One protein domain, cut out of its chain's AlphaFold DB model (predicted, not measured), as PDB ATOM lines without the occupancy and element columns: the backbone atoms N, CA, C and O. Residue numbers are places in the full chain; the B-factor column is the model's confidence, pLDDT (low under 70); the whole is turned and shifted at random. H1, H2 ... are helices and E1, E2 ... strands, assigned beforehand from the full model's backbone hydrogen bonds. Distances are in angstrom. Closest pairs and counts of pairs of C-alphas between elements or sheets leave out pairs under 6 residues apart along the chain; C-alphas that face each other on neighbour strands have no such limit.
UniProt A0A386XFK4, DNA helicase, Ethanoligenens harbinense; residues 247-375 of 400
ATOM      1  N   ASN A 247      38.969 -97.311  -6.838       93.94
ATOM      2  CA  ASN A 247      39.903 -98.127  -7.602       93.94
ATOM      3  C   ASN A 247      39.166 -99.174  -8.428       93.94
ATOM      4  O   ASN A 247      38.121 -99.676  -8.010       93.94
ATOM      5  N   LEU A 248      39.764 -99.578  -9.544       94.06
ATOM      6  CA  LEU A 248      39.246-100.650 -10.385       94.06
ATOM      7  C   LEU A 248      40.390-101.515 -10.901       94.06
ATOM      8  O   LEU A 248      41.405-100.984 -11.332       94.06
ATOM      9  N   VAL A 249      40.247-102.839 -10.841       96.06
ATOM     10  CA  VAL A 249      41.267-103.760 -11.369       96.06
ATOM     11  C   VAL A 249      41.330-103.664 -12.888       96.06
ATOM     12  O   VAL A 249      40.295-103.747 -13.556       96.06
ATOM     13  N   VAL A 250      42.549-103.566 -13.421       95.50
ATOM     14  CA  VAL A 250      42.834-103.548 -14.861       95.50
ATOM     15  C   VAL A 250      43.967-104.526 -15.209       95.50
ATOM     16  O   VAL A 250      44.761-104.941 -14.355       95.50
ATOM     17  N   GLY A 251      44.018-104.934 -16.476       93.50
ATOM     18  CA  GLY A 251      45.006-105.867 -17.020       93.50
ATOM     19  C   GLY A 251      44.550-107.323 -16.976       93.50
ATOM     20  O   GLY A 251      45.372-108.242 -16.992       93.50
ATOM     21  N   LEU A 252      43.246-107.558 -16.812       92.25
ATOM     22  CA  LEU A 252      42.683-108.900 -16.908       92.25
ATOM     23  C   LEU A 252      42.830-109.427 -18.347       92.25
ATOM     24  O   LEU A 252      43.021-108.642 -19.281       92.25
ATOM     25  N   PRO A 253      42.753-110.754 -18.558       87.25
ATOM     26  CA  PRO A 253      42.745-111.302 -19.907       87.25
ATOM     27  C   PRO A 253      41.676-110.613 -20.764       87.25
ATOM     28  O   PRO A 253      40.524-110.537 -20.342       87.25
ATOM     29  N   LYS A 254      42.067-110.166 -21.965       87.62
ATOM     30  CA  LYS A 254      41.241-109.411 -22.930       87.62
ATOM     31  C   LYS A 254      40.956-107.943 -22.584       87.62
ATOM     32  O   LYS A 254      40.244-107.297 -23.340       87.62
ATOM     33  N   ASP A 255      41.539-107.390 -21.518       94.62
ATOM     34  CA  ASP A 255      41.427-105.946 -21.264       94.62
ATOM     35  C   ASP A 255      42.146-105.124 -22.341       94.62
ATOM     36  O   ASP A 255      41.722-104.022 -22.664       94.62
ATOM     37  N   ILE A 256      43.254-105.636 -22.876       94.31
ATOM     38  CA  ILE A 256      44.113-104.923 -23.826       94.31
ATOM     39  C   ILE A 256      43.727-105.320 -25.248       94.31
ATOM     40  O   ILE A 256      43.675-106.510 -25.569       94.31
ATOM     41  N   LEU A 257      43.522-104.330 -26.118       93.81
ATOM     42  CA  LEU A 257      43.351-104.570 -27.545       93.81
ATOM     43  C   LEU A 257      44.733-104.724 -28.189       93.81
ATOM     44  O   LEU A 257      45.451-103.741 -28.347       93.81
ATOM     45  N   ALA A 258      45.100-105.939 -28.599       93.19
ATOM     46  CA  ALA A 258      46.428-106.225 -29.155       93.19
ATOM     47  C   ALA A 258      46.756-105.407 -30.422       93.19
ATOM     48  O   ALA A 258      47.885-104.959 -30.600       93.19
ATOM     49  N   ALA A 259      45.765-105.146 -31.280       94.25
ATOM     50  CA  ALA A 259      45.923-104.265 -32.440       94.25
ATOM     51  C   ALA A 259      46.031-102.776 -32.060       94.25
ATOM     52  O   ALA A 259      46.450-101.963 -32.877       94.25
ATOM     53  N   GLY A 260      45.685-102.403 -30.823       94.38
ATOM     54  CA  GLY A 260      45.708-101.023 -30.343       94.38
ATOM     55  C   GLY A 260      47.093-100.373 -30.394       94.38
ATOM     56  O   GLY A 260      47.164 -99.150 -30.463       94.38
ATOM     57  N   PHE A 261      48.166-101.173 -30.408       96.81
ATOM     58  CA  PHE A 261      49.561-100.719 -30.509       96.81
ATOM     59  C   PHE A 261      49.999-100.339 -31.935       96.81
ATOM     60  O   PHE A 261      51.037 -99.707 -32.101       96.81
ATOM     61  N   VAL A 262      49.224-100.722 -32.959       96.62
ATOM     62  CA  VAL A 262      49.548-100.493 -34.384       96.62
ATOM     63  C   VAL A 262      48.358 -99.998 -35.218       96.62
ATOM     64  O   VAL A 262      48.456 -99.846 -36.432       96.62
ATOM     65  N   SER A 263      47.201 -99.779 -34.590       90.38
ATOM     66  CA  SER A 263      45.981 -99.375 -35.290       90.38
ATOM     67  C   SER A 263      45.945 -97.885 -35.623       90.38
ATOM     68  O   SER A 263      46.329 -97.045 -34.807       90.38
ATOM     69  N   GLY A 264      45.345 -97.558 -36.767       88.81
ATOM     70  CA  GLY A 264      45.146 -96.187 -37.224       88.81
ATOM     71  C   GLY A 264      46.195 -95.757 -38.245       88.81
ATOM     72  O   GLY A 264      46.471 -96.479 -39.197       88.81
ATOM     73  N   ASP A 265      46.708 -94.543 -38.070       93.44
ATOM     74  CA  ASP A 265      47.691 -93.939 -38.967       93.44
ATOM     75  C   ASP A 265      49.047 -94.671 -38.916       93.44
ATOM     76  O   ASP A 265      49.520 -95.021 -37.833       93.44
ATOM     77  N   LEU A 266      49.654 -94.912 -40.087       94.81
ATOM     78  CA  LEU A 266      50.870 -95.724 -40.212       94.81
ATOM     79  C   LEU A 266      52.085 -95.052 -39.568       94.81
ATOM     80  O   LEU A 266      52.821 -95.727 -38.855       94.81
ATOM     81  N   GLU A 267      52.280 -93.755 -39.805       95.75
ATOM     82  CA  GLU A 267      53.413 -92.999 -39.263       95.75
ATOM     83  C   GLU A 267      53.385 -93.063 -37.734       95.75
ATOM     84  O   GLU A 267      54.319 -93.555 -37.107       95.75
ATOM     85  N   ARG A 268      52.232 -92.753 -37.131       94.44
ATOM     86  CA  ARG A 268      52.043 -92.889 -35.677       94.44
ATOM     87  C   ARG A 268      52.242 -94.308 -35.162       94.44
ATOM     88  O   ARG A 268      52.697 -94.480 -34.030       94.44
ATOM     89  N   ALA A 269      51.845 -95.320 -35.929       96.06
ATOM     90  CA  ALA A 269      52.033 -96.709 -35.537       96.06
ATOM     91  C   ALA A 269      53.523 -97.083 -35.518       96.06
ATOM     92  O   ALA A 269      53.958 -97.700 -34.554       96.06
ATOM     93  N   ILE A 270      54.302 -96.673 -36.526       97.25
ATOM     94  CA  ILE A 270      55.766 -96.846 -36.565       97.25
ATOM     95  C   ILE A 270      56.416 -96.140 -35.375       97.25
ATOM     96  O   ILE A 270      57.085 -96.792 -34.577       97.25
ATOM     97  N   GLU A 271      56.112 -94.858 -35.165       97.25
ATOM     98  CA  GLU A 271      56.679 -94.117 -34.037       97.25
ATOM     99  C   GLU A 271      56.308 -94.736 -32.671       97.25
ATOM    100  O   GLU A 271      57.036 -94.614 -31.684       97.25
ATOM    101  N   THR A 272      55.133 -95.369 -32.579       97.88
ATOM    102  CA  THR A 272      54.699 -96.078 -31.369       97.88
ATOM    103  C   THR A 272      55.546 -97.325 -31.133       97.88
ATOM    104  O   THR A 272      55.900 -97.593 -29.986       97.88
ATOM    105  N   GLN A 273      55.886 -98.075 -32.184       98.00
ATOM    106  CA  GLN A 273      56.738 -99.259 -32.075       98.00
ATOM    107  C   GLN A 273      58.166 -98.895 -31.667       98.00
ATOM    108  O   GLN A 273      58.687 -99.493 -30.726       98.00
ATOM    109  N   GLU A 274      58.748 -97.860 -32.275       97.69
ATOM    110  CA  GLU A 274      60.053 -97.311 -31.874       97.69
ATOM    111  C   GLU A 274      60.035 -96.886 -30.402       97.69
ATOM    112  O   GLU A 274      60.856 -97.325 -29.596       97.69
ATOM    113  N   TYR A 275      59.015 -96.122 -29.999       98.44
ATOM    114  CA  TYR A 275      58.888 -95.663 -28.620       98.44
ATOM    115  C   TYR A 275      58.714 -96.803 -27.609       98.44
ATOM    116  O   TYR A 275      59.276 -96.743 -26.514       98.44
ATOM    117  N   ILE A 276      57.931 -97.840 -27.932       98.38
ATOM    118  CA  ILE A 276      57.810 -99.018 -27.064       98.38
ATOM    119  C   ILE A 276      59.157 -99.742 -26.967       98.38
ATOM    120  O   ILE A 276      59.514-100.185 -25.876       98.38
ATOM    121  N   SER A 277      59.900 -99.842 -28.072       96.62
ATOM    122  CA  SER A 277      61.185-100.538 -28.094       96.62
ATOM    123  C   SER A 277      62.232 -99.845 -27.211       96.62
ATOM    124  O   SER A 277      62.880-100.519 -26.404       96.62
ATOM    125  N   GLU A 278      62.327 -98.514 -27.303       96.00
ATOM    126  CA  GLU A 278      63.405 -97.712 -26.705       96.00
ATOM    127  C   GLU A 278      63.080 -97.140 -25.320       96.00
ATOM    128  O   GLU A 278      63.962 -97.010 -24.471       96.00
ATOM    129  N   ALA A 279      61.823 -96.749 -25.085       97.69
ATOM    130  CA  ALA A 279      61.471 -95.910 -23.941       97.69
ATOM    131  C   ALA A 279      60.603 -96.608 -22.890       97.69
ATOM    132  O   ALA A 279      60.517 -96.093 -21.773       97.69
ATOM    133  N   VAL A 280      59.947 -97.725 -23.226       98.25
ATOM    134  CA  VAL A 280      59.085 -98.481 -22.304       98.25
ATOM    135  C   VAL A 280      59.876 -99.622 -21.666       98.25
ATOM    136  O   VAL A 280      60.544-100.401 -22.338       98.25
ATOM    137  N   SER A 281      59.766 -99.749 -20.349       95.62
ATOM    138  CA  SER A 281      60.399-100.782 -19.536       95.62
ATOM    139  C   SER A 281      59.398-101.475 -18.617       95.62
ATOM    140  O   SER A 281      58.358-100.935 -18.240       95.62
ATOM    141  N   VAL A 282      59.713-102.714 -18.231       94.12
ATOM    142  CA  VAL A 282      58.944-103.429 -17.203       94.12
ATOM    143  C   VAL A 282      59.028-102.662 -15.887       94.12
ATOM    144  O   VAL A 282      60.119-102.319 -15.442       94.12
ATOM    145  N   GLY A 283      57.879-102.429 -15.256       94.38
ATOM    146  CA  GLY A 283      57.770-101.580 -14.074       94.38
ATOM    147  C   GLY A 283      57.537-100.099 -14.379       94.38
ATOM    148  O   GLY A 283      57.435 -99.320 -13.438       94.38
ATOM    149  N   ASP A 284      57.395 -99.692 -15.641       97.44
ATOM    150  CA  ASP A 284      56.989 -98.319 -15.942       97.44
ATOM    151  C   ASP A 284      55.527 -98.066 -15.560       97.44
ATOM    152  O   ASP A 284      54.650 -98.921 -15.728       97.44
ATOM    153  N   GLU A 285      55.264 -96.854 -15.066       98.12
ATOM    154  CA  GLU A 285      53.918 -96.360 -14.789       98.12
ATOM    155  C   GLU A 285      53.198 -95.961 -16.083       98.12
ATOM    156  O   GLU A 285      53.715 -95.224 -16.920       98.12
ATOM    157  N   LEU A 286      51.943 -96.381 -16.194       98.44
ATOM    158  CA  LEU A 286      51.041 -96.059 -17.285       98.44
ATOM    159  C   LEU A 286      49.768 -95.388 -16.757       98.44
ATOM    160  O   LEU A 286      49.316 -95.612 -15.627       98.44
ATOM    161  N   GLN A 287      49.142 -94.615 -17.635       98.38
ATOM    162  CA  GLN A 287      47.871 -93.939 -17.400       98.38
ATOM    163  C   GLN A 287      46.816 -94.450 -18.379       98.38
ATOM    164  O   GLN A 287      47.117 -94.745 -19.536       98.38
ATOM    165  N   LEU A 288      45.568 -94.528 -17.919       98.31
ATOM    166  CA  LEU A 288      44.420 -94.862 -18.753       98.31
ATOM    167  C   LEU A 288      43.518 -93.643 -18.865       98.31
ATOM    168  O   LEU A 288      42.977 -93.180 -17.862       98.31
ATOM    169  N   ILE A 289      43.355 -93.138 -20.086       97.62
ATOM    170  CA  ILE A 289      42.582 -91.925 -20.364       97.62
ATOM    171  C   ILE A 289      41.412 -92.289 -21.267       97.62
ATOM    172  O   ILE A 289      41.612 -92.772 -22.384       97.62
ATOM    173  N   LEU A 290      40.190 -92.035 -20.809       96.12
ATOM    174  CA  LEU A 290      39.002 -92.212 -21.630       96.12
ATOM    175  C   LEU A 290      38.928 -91.106 -22.692       96.12
ATOM    176  O   LEU A 290      39.007 -89.916 -22.391       96.12
ATOM    177  N   THR A 291      38.784 -91.474 -23.963       93.25
ATOM    178  CA  THR A 291      38.472 -90.536 -25.051       93.25
ATOM    179  C   THR A 291      37.419 -91.165 -25.957       93.25
ATOM    180  O   THR A 291      37.613 -92.256 -26.492       93.25
ATOM    181  N   GLY A 292      36.274 -90.493 -26.103       90.88
ATOM    182  CA  GLY A 292      35.085 -91.119 -26.683       90.88
ATOM    183  C   GLY A 292      34.677 -92.330 -25.843       90.88
ATOM    184  O   GLY A 292      34.463 -92.198 -24.642       90.88
ATOM    185  N   ASN A 293      34.648 -93.511 -26.465       93.25
ATOM    186  CA  ASN A 293      34.258 -94.766 -25.813       93.25
ATOM    187  C   ASN A 293      35.432 -95.745 -25.624       93.25
ATOM    188  O   ASN A 293      35.217 -96.948 -25.509       93.25
ATOM    189  N   VAL A 294      36.677 -95.259 -25.644       95.25
ATOM    190  CA  VAL A 294      37.876 -96.108 -25.553       95.25
ATOM    191  C   VAL A 294      38.849 -95.545 -24.524       95.25
ATOM    192  O   VAL A 294      39.126 -94.346 -24.500       95.25
ATOM    193  N   TYR A 295      39.400 -96.426 -23.690       97.62
ATOM    194  CA  TYR A 295      40.508 -96.090 -22.800       97.62
ATOM    195  C   TYR A 295      41.828 -96.229 -23.550       97.62
ATOM    196  O   TYR A 295      42.191 -97.321 -23.993       97.62
ATOM    197  N   HIS A 296      42.558 -95.131 -23.688       97.62
ATOM    198  CA  HIS A 296      43.897 -95.132 -24.259       97.62
ATOM    199  C   HIS A 296      44.943 -95.360 -23.177       97.62
ATOM    200  O   HIS A 296      44.842 -94.807 -22.084       97.62
ATOM    201  N   VAL A 297      45.950 -96.166 -23.507       98.25
ATOM    202  CA  VAL A 297      47.112 -96.422 -22.655       98.25
ATOM    203  C   VAL A 297      48.164 -95.369 -22.973       98.25
ATOM    204  O   VAL A 297      48.567 -95.229 -24.130       98.25
ATOM    205  N   HIS A 298      48.593 -94.631 -21.954       98.38
ATOM    206  CA  HIS A 298      49.607 -93.590 -22.067       98.38
ATOM    207  C   HIS A 298      50.832 -93.919 -21.214       98.38
ATOM    208  O   HIS A 298      50.694 -94.292 -20.050       98.38
ATOM    209  N   HIS A 299      52.020 -93.712 -21.776       98.38
ATOM    210  CA  HIS A 299      53.299 -93.766 -21.070       98.38
ATOM    211  C   HIS A 299      53.990 -92.406 -21.193       98.38
ATOM    212  O   HIS A 299      54.226 -91.944 -22.310       98.38
ATOM    213  N   LYS A 300      54.282 -91.743 -20.063       96.56
ATOM    214  CA  LYS A 300      54.876 -90.386 -20.015       96.56
ATOM    215  C   LYS A 300      54.149 -89.379 -20.929       96.56
ATOM    216  O   LYS A 300      54.761 -88.623 -21.672       96.56
ATOM    217  N   GLY A 301      52.814 -89.410 -20.913       94.62
ATOM    218  CA  GLY A 301      51.954 -88.544 -21.730       94.62
ATOM    219  C   GLY A 301      51.724 -89.015 -23.173       94.62
ATOM    220  O   GLY A 301      50.701 -88.662 -23.762       94.62
ATOM    221  N   ARG A 302      52.580 -89.881 -23.733       96.00
ATOM    222  CA  ARG A 302      52.424 -90.413 -25.096       96.00
ATOM    223  C   ARG A 302      51.412 -91.554 -25.136       96.00
ATOM    224  O   ARG A 302      51.517 -92.494 -24.350       96.00
ATOM    225  N   LYS A 303      50.448 -91.499 -26.061       97.06
ATOM    226  CA  LYS A 303      49.540 -92.622 -26.342       97.06
ATOM    227  C   LYS A 303      50.335 -93.743 -27.010       97.06
ATOM    228  O   LYS A 303      50.913 -93.508 -28.062       97.06
ATOM    229  N   ILE A 304      50.301 -94.939 -26.427       97.50
ATOM    230  CA  ILE A 304      50.986 -96.127 -26.963       97.50
ATOM    231  C   ILE A 304      50.025 -97.250 -27.353       97.50
ATOM    232  O   ILE A 304      50.403 -98.169 -28.061       97.50
ATOM    233  N   GLY A 305      48.775 -97.207 -26.891       96.81
ATOM    234  CA  GLY A 305      47.812 -98.259 -27.194       96.81
ATOM    235  C   GLY A 305      46.416 -97.962 -26.674       96.81
ATOM    236  O   GLY A 305      46.075 -96.822 -26.329       96.81
ATOM    237  N   SER A 306      45.587 -98.995 -26.597       96.88
ATOM    238  CA  SER A 306      44.246 -98.898 -26.029       96.88
ATOM    239  C   SER A 306      43.790-100.195 -25.388       96.88
ATOM    240  O   SER A 306      44.231-101.290 -25.741       96.88
ATOM    241  N   LEU A 307      42.853-100.055 -24.462       96.94
ATOM    242  CA  LEU A 307      42.067-101.170 -23.971       96.94
ATOM    243  C   LEU A 307      40.973-101.549 -24.978       96.94
ATOM    244  O   LEU A 307      40.676-100.793 -25.908       96.94
ATOM    245  N   ASP A 308      40.374-102.717 -24.781       94.81
ATOM    246  CA  ASP A 308      39.214-103.165 -25.540       94.81
ATOM    247  C   ASP A 308      38.001-102.250 -25.285       94.81
ATOM    248  O   ASP A 308      37.734-101.828 -24.155       94.81
ATOM    249  N   SER A 309      37.242-101.934 -26.338       93.38
ATOM    250  CA  SER A 309      36.097-101.017 -26.252       93.38
ATOM    251  C   SER A 309      34.972-101.522 -25.342       93.38
ATOM    252  O   SER A 309      34.197-100.719 -24.822       93.38
ATOM    253  N   SER A 310      34.879-102.836 -25.108       93.19
ATOM    254  CA  SER A 310      33.894-103.408 -24.181       93.19
ATOM    255  C   SER A 310      34.082-102.916 -22.741       93.19
ATOM    256  O   SER A 310      33.097-102.806 -21.998       93.19
ATOM    257  N   LEU A 311      35.304-102.518 -22.363       94.69
ATOM    258  CA  LEU A 311      35.597-102.017 -21.021       94.69
ATOM    259  C   LEU A 311      34.911-100.690 -20.707       94.69
ATOM    260  O   LEU A 311      34.709-100.386 -19.534       94.69
ATOM    261  N   TYR A 312      34.504 -99.915 -21.716       94.44
ATOM    262  CA  TYR A 312      33.693 -98.716 -21.505       94.44
ATOM    263  C   TYR A 312      32.434 -99.032 -20.693       94.44
ATOM    264  O   TYR A 312      32.227 -98.488 -19.605       94.44
ATOM    265  N   ASN A 313      31.627 -99.968 -21.198       92.12
ATOM    266  CA  ASN A 313      30.370-100.361 -20.568       92.12
ATOM    267  C   ASN A 313      30.610-101.146 -19.277       92.12
ATOM    268  O   ASN A 313      29.862-100.978 -18.314       92.12
ATOM    269  N   GLU A 314      31.655-101.978 -19.231       92.69
ATOM    270  CA  GLU A 314      31.994-102.730 -18.024       92.69
ATOM    271  C   GLU A 314      32.361-101.788 -16.868       92.69
ATOM    272  O   GLU A 314      31.776-101.871 -15.786       92.69
ATOM    273  N   PHE A 315      33.282-100.846 -17.097       93.00
ATOM    274  CA  PHE A 315      33.737 -99.908 -16.069       93.00
ATOM    275  C   PHE A 315      32.611 -98.969 -15.648       93.00
ATOM    276  O   PHE A 315      32.465 -98.674 -14.460       93.00
ATOM    277  N   TRP A 316      31.779 -98.542 -16.602       90.62
ATOM    278  CA  TRP A 316      30.602 -97.738 -16.308       90.62
ATOM    279  C   TRP A 316      29.598 -98.475 -15.421       90.62
ATOM    280  O   TRP A 316      29.163 -97.928 -14.407       90.62
ATOM    281  N   SER A 317      29.270 -99.726 -15.754       88.75
ATOM    282  CA  SER A 317      28.344-100.550 -14.971       88.75
ATOM    283  C   SER A 317      28.830-100.714 -13.529       88.75
ATOM    284  O   SER A 317      28.090-100.454 -12.580       88.75
ATOM    285  N   ILE A 318      30.119-101.018 -13.353       87.31
ATOM    286  CA  ILE A 318      30.737-101.172 -12.031       87.31
ATOM    287  C   ILE A 318      30.719 -99.855 -11.251       87.31
ATOM    288  O   ILE A 318      30.431 -99.844 -10.054       87.31
ATOM    289  N   ALA A 319      31.004 -98.727 -11.898       83.88
ATOM    290  CA  ALA A 319      30.911 -97.429 -11.244       83.88
ATOM    291  C   ALA A 319      29.471 -97.110 -10.814       83.88
ATOM    292  O   ALA A 319      29.243 -96.657  -9.692       83.88
ATOM    293  N   LYS A 320      28.482 -97.405 -11.660       83.56
ATOM    294  CA  LYS A 320      27.065 -97.182 -11.363       83.56
ATOM    295  C   LYS A 320      26.580 -98.023 -10.177       83.56
ATOM    296  O   LYS A 320      25.878 -97.491  -9.323       83.56
ATOM    297  N   GLU A 321      27.018 -99.281 -10.071       77.12
ATOM    298  CA  GLU A 321      26.734-100.182  -8.935       77.12
ATOM    299  C   GLU A 321      27.243 -99.656  -7.578       77.12
ATOM    300  O   GLU A 321      26.787-100.123  -6.527       77.12
ATOM    301  N   ASN A 322      28.215 -98.736  -7.581       71.19
ATOM    302  CA  ASN A 322      28.948 -98.326  -6.381       71.19
ATOM    303  C   ASN A 322      28.866 -96.827  -6.048       71.19
ATOM    304  O   ASN A 322      29.069 -96.487  -4.888       71.19
ATOM    305  N   VAL A 323      28.599 -95.948  -7.024       66.69
ATOM    306  CA  VAL A 323      28.691 -94.473  -6.880       66.69
ATOM    307  C   VAL A 323      27.411 -93.748  -7.309       66.69
ATOM    308  O   VAL A 323      27.275 -92.556  -7.066       66.69
ATOM    309  N   GLY A 324      26.473 -94.424  -7.985       62.81
ATOM    310  CA  GLY A 324      25.306 -93.748  -8.572       62.81
ATOM    311  C   GLY A 324      25.669 -92.701  -9.640       62.81
ATOM    312  O   GLY A 324      24.889 -91.788  -9.886       62.81
ATOM    313  N   THR A 325      26.850 -92.814 -10.263       69.44
ATOM    314  CA  THR A 325      27.307 -91.905 -11.329       69.44
ATOM    315  C   THR A 325      26.668 -92.236 -12.682       69.44
ATOM    316  O   THR A 325      26.376 -93.398 -12.980       69.44
ATOM    317  N   SER A 326      26.473 -91.217 -13.526       69.81
ATOM    318  CA  SER A 326      25.990 -91.374 -14.901       69.81
ATOM    319  C   SER A 326      27.097 -91.661 -15.914       69.81
ATOM    320  O   SER A 326      26.766 -92.037 -17.032       69.81
ATOM    321  N   ASN A 327      28.377 -91.534 -15.541       83.25
ATOM    322  CA  ASN A 327      29.501 -91.588 -16.482       83.25
ATOM    323  C   ASN A 327      30.523 -92.685 -16.119       83.25
ATOM    324  O   ASN A 327      30.693 -93.000 -14.936       83.25
ATOM    325  N   PRO A 328      31.218 -93.272 -17.109       90.44
ATOM    326  CA  PRO A 328      32.381 -94.128 -16.868       90.44
ATOM    327  C   PRO A 328      33.536 -93.372 -16.182       90.44
ATOM    328  O   PRO A 328      33.617 -92.146 -16.302       90.44
ATOM    329  N   PRO A 329      34.459 -94.086 -15.507       92.81
ATOM    330  CA  PRO A 329      35.721 -93.523 -15.024       92.81
ATOM    331  C   PRO A 329      36.470 -92.767 -16.138       92.81
ATOM    332  O   PRO A 329      36.766 -93.373 -17.162       92.81
ATOM    333  N   PRO A 330      36.802 -91.473 -15.990       93.62
ATOM    334  CA  PRO A 330      37.464 -90.739 -17.072       93.62
ATOM    335  C   PRO A 330      38.988 -90.940 -17.086       93.62
ATOM    336  O   PRO A 330      39.607 -90.897 -18.152       93.62
ATOM    337  N   PHE A 331      39.595 -91.194 -15.923       95.88
ATOM    338  CA  PHE A 331      41.039 -91.351 -15.766       95.88
ATOM    339  C   PHE A 331      41.381 -92.388 -14.694       95.88
ATOM    340  O   PHE A 331      40.811 -92.362 -13.599       95.88
ATOM    341  N   LEU A 332      42.325 -93.286 -14.995       97.25
ATOM    342  CA  LEU A 332      42.831 -94.276 -14.045       97.25
ATOM    343  C   LEU A 332      44.365 -94.285 -14.020       97.25
ATOM    344  O   LEU A 332      45.008 -94.470 -15.056       97.25
ATOM    345  N   SER A 333      44.954 -94.140 -12.830       96.56
ATOM    346  CA  SER A 333      46.405 -94.248 -12.621       96.56
ATOM    347  C   SER A 333      46.780 -94.626 -11.170       96.56
ATOM    348  O   SER A 333      46.052 -94.315 -10.220       96.56
ATOM    349  N   PRO A 334      47.921 -95.304 -10.959       97.38
ATOM    350  CA  PRO A 334      48.752 -95.912 -11.996       97.38
ATOM    351  C   PRO A 334      48.283 -97.322 -12.358       97.38
ATOM    352  O   PRO A 334      47.880 -98.102 -11.492       97.38
ATOM    353  N   VAL A 335      48.380 -97.674 -13.636       97.56
ATOM    354  CA  VAL A 335      48.642 -99.069 -14.029       97.56
ATOM    355  C   VAL A 335      50.127 -99.188 -14.353       97.56
ATOM    356  O   VAL A 335      50.818 -98.176 -14.404       97.56
ATOM    357  N   PHE A 336      50.646-100.396 -14.513       97.44
ATOM    358  CA  PHE A 336      52.074-100.585 -14.738       97.44
ATOM    359  C   PHE A 336      52.377-101.688 -15.729       97.44
ATOM    360  O   PHE A 336      51.618-102.655 -15.836       97.44
ATOM    361  N   VAL A 337      53.497-101.536 -16.431       96.81
ATOM    362  CA  VAL A 337      54.006-102.524 -17.382       96.81
ATOM    363  C   VAL A 337      54.437-103.767 -16.616       96.81
ATOM    364  O   VAL A 337      55.395-103.736 -15.846       96.81
ATOM    365  N   THR A 338      53.755-104.884 -16.845       93.69
ATOM    366  CA  THR A 338      54.204-106.187 -16.339       93.69
ATOM    367  C   THR A 338      55.131-106.880 -17.315       93.69
ATOM    368  O   THR A 338      55.947-107.695 -16.896       93.69
ATOM    369  N   ASN A 339      54.976-106.602 -18.611       94.06
ATOM    370  CA  ASN A 339      55.790-107.215 -19.643       94.06
ATOM    371  C   ASN A 339      55.721-106.445 -20.966       94.06
ATOM    372  O   ASN A 339      54.721-105.783 -21.245       94.06
ATOM    373  N   ILE A 340      56.743-106.619 -21.797       96.56
ATOM    374  CA  ILE A 340      56.730-106.242 -23.213       96.56
ATOM    375  C   ILE A 340      56.749-107.551 -23.999       96.56
ATOM    376  O   ILE A 340      57.480-108.484 -23.655       96.56
ATOM    377  N   ILE A 341      55.880-107.664 -24.993       97.00
ATOM    378  CA  ILE A 341      55.578-108.934 -25.650       97.00
ATOM    379  C   ILE A 341      55.628-108.795 -27.163       97.00
ATOM    380  O   ILE A 341      55.407-107.715 -27.704       97.00
ATOM    381  N   THR A 342      55.829-109.923 -27.832       97.94
ATOM    382  CA  THR A 342      55.566-110.033 -29.266       97.94
ATOM    383  C   THR A 342      54.098-110.356 -29.499       97.94
ATOM    384  O   THR A 342      53.556-111.301 -28.922       97.94
ATOM    385  N   VAL A 343      53.458-109.581 -30.367       96.69
ATOM    386  CA  VAL A 343      52.107-109.829 -30.866       96.69
ATOM    387  C   VAL A 343      52.209-110.335 -32.302       96.69
ATOM    388  O   VAL A 343      52.831-109.692 -33.142       96.69
ATOM    389  N   THR A 344      51.597-111.491 -32.564       95.31
ATOM    390  CA  THR A 344      51.542-112.138 -33.886       95.31
ATOM    391  C   THR A 344      50.174-112.796 -34.082       95.31
ATOM    392  O   THR A 344      49.986-113.968 -33.749       95.31
ATOM    393  N   PRO A 345      49.147-112.044 -34.511       90.12
ATOM    394  CA  PRO A 345      47.810-112.594 -34.623       90.12
ATOM    395  C   PRO A 345      47.627-113.355 -35.937       90.12
ATOM    396  O   PRO A 345      48.218-113.036 -36.965       90.12
ATOM    397  N   ASP A 346      46.726-114.328 -35.914       84.38
ATOM    398  CA  ASP A 346      46.256-115.044 -37.101       84.38
ATOM    399  C   ASP A 346      45.285-114.196 -37.949       84.38
ATOM    400  O   ASP A 346      45.064-114.470 -39.130       84.38
ATOM    401  N   ARG A 347      44.688-113.157 -37.348       86.81
ATOM    402  CA  ARG A 347      43.721-112.253 -37.981       86.81
ATOM    403  C   ARG A 347      44.011-110.796 -37.656       86.81
ATOM    404  O   ARG A 347      44.280-110.430 -36.516       86.81
ATOM    405  N   PHE A 348      43.850-109.948 -38.664       87.50
ATOM    406  CA  PHE A 348      44.179-108.529 -38.594       87.50
ATOM    407  C   PHE A 348      42.903-107.689 -38.711       87.50
ATOM    408  O   PHE A 348      42.256-107.736 -39.764       87.50
ATOM    409  N   PRO A 349      42.537-106.913 -37.676       85.88
ATOM    410  CA  PRO A 349      41.428-105.964 -37.752       85.88
ATOM    411  C   PRO A 349      41.620-104.948 -38.881       85.88
ATOM    412  O   PRO A 349      42.753-104.574 -39.167       85.88
ATOM    413  N   ASP A 350      40.537-104.468 -39.501       83.88
ATOM    414  CA  ASP A 350      40.556-103.566 -40.673       83.88
ATOM    415  C   ASP A 350      41.424-102.313 -40.490       83.88
ATOM    416  O   ASP A 350      42.076-101.861 -41.428       83.88
ATOM    417  N   ASN A 351      41.508-101.798 -39.264       87.00
ATOM    418  CA  ASN A 351      42.276-100.606 -38.911       87.00
ATOM    419  C   ASN A 351      43.783-100.845 -38.691       87.00
ATOM    420  O   ASN A 351      44.474 -99.918 -38.269       87.00
ATOM    421  N   VAL A 352      44.294-102.054 -38.943       92.62
ATOM    422  CA  VAL A 352      45.734-102.345 -38.992       92.62
ATOM    423  C   VAL A 352      46.238-102.147 -40.420       92.62
ATOM    424  O   VAL A 352      45.662-102.691 -41.368       92.62
ATOM    425  N   SER A 353      47.310-101.371 -40.576       93.06
ATOM    426  CA  SER A 353      47.896-101.040 -41.879       93.06
ATOM    427  C   SER A 353      48.446-102.275 -42.605       93.06
ATOM    428  O   SER A 353      48.795-103.286 -41.993       93.06
ATOM    429  N   THR A 354      48.557-102.193 -43.934       92.12
ATOM    430  CA  THR A 354      49.172-103.254 -44.752       92.12
ATOM    431  C   THR A 354      50.611-103.544 -44.337       92.12
ATOM    432  O   THR A 354      51.025-104.693 -44.409       92.12
ATOM    433  N   TYR A 355      51.327-102.541 -43.821       94.44
ATOM    434  CA  TYR A 355      52.664-102.677 -43.246       94.44
ATOM    435  C   TYR A 355      52.727-103.819 -42.217       94.44
ATOM    436  O   TYR A 355      53.404-104.816 -42.450       94.44
ATOM    437  N   TYR A 356      51.938-103.735 -41.140       94.69
ATOM    438  CA  TYR A 356      51.936-104.747 -40.073       94.69
ATOM    439  C   TYR A 356      51.227-106.044 -40.468       94.69
ATOM    440  O   TYR A 356      51.491-107.098 -39.893       94.69
ATOM    441  N   ARG A 357      50.344-106.004 -41.473       92.75
ATOM    442  CA  ARG A 357      49.780-107.228 -42.069       92.75
ATOM    443  C   ARG A 357      50.819-108.025 -42.846       92.75
ATOM    444  O   ARG A 357      50.682-109.242 -42.920       92.75
ATOM    445  N   THR A 358      51.813-107.360 -43.431       91.94
ATOM    446  CA  THR A 358      52.915-108.007 -44.149       91.94
ATOM    447  C   THR A 358      53.992-108.481 -43.186       91.94
ATOM    448  O   THR A 358      54.419-109.626 -43.292       91.94
ATOM    449  N   THR A 359      54.396-107.646 -42.222       93.62
ATOM    450  CA  THR A 359      55.443-108.022 -41.257       93.62
ATOM    451  C   THR A 359      54.949-109.010 -40.204       93.62
ATOM    452  O   THR A 359      55.758-109.752 -39.671       93.62
ATOM    453  N   LYS A 360      53.637-109.069 -39.926       95.88
ATOM    454  CA  LYS A 360      52.956-109.981 -38.978       95.88
ATOM    455  C   LYS A 360      53.288-109.788 -37.497       95.88
ATOM    456  O   LYS A 360      52.529-110.264 -36.657       95.88
ATOM    457  N   PHE A 361      54.366-109.080 -37.178       97.44
ATOM    458  CA  PHE A 361      54.876-108.916 -35.822       97.44
ATOM    459  C   PHE A 361      54.825-107.456 -35.375       97.44
ATOM    460  O   PHE A 361      55.089-106.544 -36.154       97.44
ATOM    461  N   TRP A 362      54.513-107.233 -34.100       98.00
ATOM    462  CA  TRP A 362      54.722-105.948 -33.428       98.00
ATOM    463  C   TRP A 362      54.908-106.132 -31.925       98.00
ATOM    464  O   TRP A 362      54.558-107.166 -31.349       98.00
ATOM    465  N   LEU A 363      55.455-105.107 -31.284       98.31
ATOM    466  CA  LEU A 363      55.558-104.991 -29.841       98.31
ATOM    467  C   LEU A 363      54.196-104.634 -29.243       98.31
ATOM    468  O   LEU A 363      53.508-103.699 -29.667       98.31
ATOM    469  N   GLY A 364      53.831-105.378 -28.207       97.69
ATOM    470  CA  GLY A 364      52.717-105.077 -27.322       97.69
ATOM    471  C   GLY A 364      53.182-104.925 -25.880       97.69
ATOM    472  O   GLY A 364      54.279-105.333 -25.500       97.69
ATOM    473  N   VAL A 365      52.307-104.366 -25.050       96.88
ATOM    474  CA  VAL A 365      52.540-104.193 -23.614       96.88
ATOM    475  C   VAL A 365      51.495-104.982 -22.839       96.88
ATOM    476  O   VAL A 365      50.296-104.804 -23.047       96.88
ATOM    477  N   GLU A 366      51.940-105.824 -21.907       95.12
ATOM    478  CA  GLU A 366      51.079-106.311 -20.832       95.12
ATOM    479  C   GLU A 366      51.118-105.325 -19.673       95.12
ATOM    480  O   GLU A 366      52.192-104.904 -19.235       95.12
ATOM    481  N   LEU A 367      49.944-105.011 -19.136       95.44
ATOM    482  CA  LEU A 367      49.813-104.155 -17.968       95.44
ATOM    483  C   LEU A 367      48.996-104.825 -16.872       95.44
ATOM    484  O   LEU A 367      48.186-105.720 -17.116       95.44
ATOM    485  N   SER A 368      49.193-104.349 -15.652       95.06
ATOM    486  CA  SER A 368      48.424-104.733 -14.477       95.06
ATOM    487  C   SER A 368      48.216-103.520 -13.582       95.06
ATOM    488  O   SER A 368      48.904-102.508 -13.698       95.06
ATOM    489  N   GLY A 369      47.257-103.607 -12.671       95.56
ATOM    490  CA  GLY A 369      47.122-102.620 -11.619       95.56
ATOM    491  C   GLY A 369      45.754-102.606 -10.969       95.56
ATOM    492  O   GLY A 369      44.767-103.133 -11.486       95.56
ATOM    493  N   PHE A 370      45.725-101.915  -9.835       96.75
ATOM    494  CA  PHE A 370      44.516-101.501  -9.144       96.75
ATOM    495  C   PHE A 370      44.489 -99.964  -9.031       96.75
ATOM    496  O   PHE A 370      44.513 -99.422  -7.922       96.75
ATOM    497  N   PRO A 371      44.536 -99.253 -10.177       96.44
ATOM    498  CA  PRO A 371      44.696 -97.803 -10.250       96.44
ATOM    499  C   PRO A 371      43.621 -97.071  -9.462       96.44
ATOM    500  O   PRO A 371      42.493 -97.553  -9.336       96.44
ATOM    501  N   LYS A 372      43.967 -95.876  -8.981       94.62
ATOM    502  CA  LYS A 372      42.974 -94.929  -8.484       94.62
ATOM    503  C   LYS A 372      42.222 -94.317  -9.656       94.62
ATOM    504  O   LYS A 372      42.805 -94.092 -10.715       94.62
ATOM    505  N   ILE A 373      40.948 -94.032  -9.435       93.44
ATOM    506  CA  ILE A 373      40.102 -93.306 -10.374       93.44
ATOM    507  C   ILE A 373      40.122 -91.829  -9.993       93.44
ATOM    508  O   ILE A 373      39.815 -91.488  -8.850       93.44
ATOM    509  N   ASP A 374      40.451 -90.969 -10.951       92.00
ATOM    510  CA  ASP A 374      40.213 -89.533 -10.825       92.00
ATOM    511  C   ASP A 374      38.916 -89.183 -11.555       92.00
ATOM    512  O   ASP A 374      38.852 -89.195 -12.781       92.00
ATOM    513  N   TRP A 375      37.859 -88.916 -10.788       88.56
ATOM    514  CA  TRP A 375      36.537 -88.557 -11.309       88.56
ATOM    515  C   TRP A 375      36.445 -87.103 -11.780       88.56
ATOM    516  O   TRP A 375      35.509 -86.764 -12.501       88.56
TER     517      TRP A 375
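AT A GLANCE: This is residues 247 to 375 of the 400 residues of the protein "DNA helicase" of Ethanoligenens harbinense (UniProt A0A386XFK4). Picture one strongly twisted sheet of six strands folded sharply where E4 bends, with the meander E1 E2 E3 and the short E6 along the first part of E4 and with E5 along its second part; H2 lies across E3 and E5 on one face, and H1 is on the opposite face. H3 reaches away at one end of the long axis, only grazing the sheet, and H4 lies at the other end. The 129 printed residues hold four named helices and six named strands, in the order H1 H2 E1 E2 E3 H3 E4 H4 E5 E6, and the class is mixed, helices and strands. The sheet is branched, its neighbour pairs antiparallel. The whole is compact, with a radius of gyration of the C-alphas of 14.7 A, yet elongated in outline, spanning 47 by 30 by 23 A.

IN THESE COORDINATES: Begin with E4, residues 331 to 343, the longest strand: find C-alpha 331 at (41.039, -91.351, -15.766) and follow it 26.3 A to C-alpha 343 at (52.107, -109.829, -30.866), past a bend of 82 degrees at residue 334. The meander, each strand the antiparallel neighbour of the one before, is E1, residues 285 to 291 and 19.4 A long, E2, residues 294 to 299 and 16.2 A long, and E3, residues 302 to 306. Look for E5 at residues 362 to 368, 20.0 A long, and for E6 at residues 372 to 374, ending with C-alpha 374 at (40.213, -89.533, -10.825). The helices are H1, residues 258 to 261, starting at (46.428, -106.225, -29.155); H2, residues 266 to 279, 19.4 A long; H3, residues 310 to 323, 20.2 A long; and H4, residues 354 to 359.

HOW THE PARTS SIT: Start at E4, the strand with three neighbours: E1 lies on one side of it, beside residues 331 to 336, and on the other side lie E6, beside 331 to 333, and E5, beside 335 to 343. Look for N 288 and O 332 between E1 and E4, 2.9 A apart and within hydrogen-bond range. Between E4 and E5, N 343 and O 362 are in that range at 2.8 A, and between E4 and E6, N 372 and O 333 at 2.9 A. E1 and E2 form a hairpin, with N 298 and O 287 within range at 2.8 A; E2 and E3 form another, with N 299 and O 302 at 2.9 A. The edge strands E3 and E5 are only just apart, their closest C-alphas 8.4 A from each other. H2 is on the sheet at a height of 6.4 A, only just over E3 and E5, with 3 of its C-alphas falling on each; it runs across the strands, at 82 degrees to E3 on the local plane. Its closest C-alphas to E3 are those of Thr 272 and Ile 304, 5.8 A apart. H1 is on the opposite face at a height of 5.1 A, over none of the strands; the C-alphas of Phe 261 and Gly 305 in E3 are 4.5 A apart. H1 and H2 only just touch, with 3 pairs of C-alphas within 8 A, the closest being the C-alphas of Phe 261 and Ala 269 at 6.9 A; H2 touches H1 with residues 269 to 273 alone. H3 only grazes the sheet with residues 310 to 313; its closest C-alphas to E2 are those of Tyr 312 and Val 294, 6.4 A apart. H4 is not on the sheet; it is close to but not clearly touching H2, the C-alphas of Tyr 355 and Leu 266 being 7.8 A apart. Every O i to N i+4 pair is within hydrogen-bond range in H2 and H4, and 9 of 10 are in H3; H1 is too short for such a pair.

THE WHOLE: The two C-alphas farthest apart are those of Gly 324 and Thr 358, 47.2 A. The printed part has no cut, and no link is long. Mean pLDDT of the printed part is 93.2; look to residues 323 to 326 for values under 70.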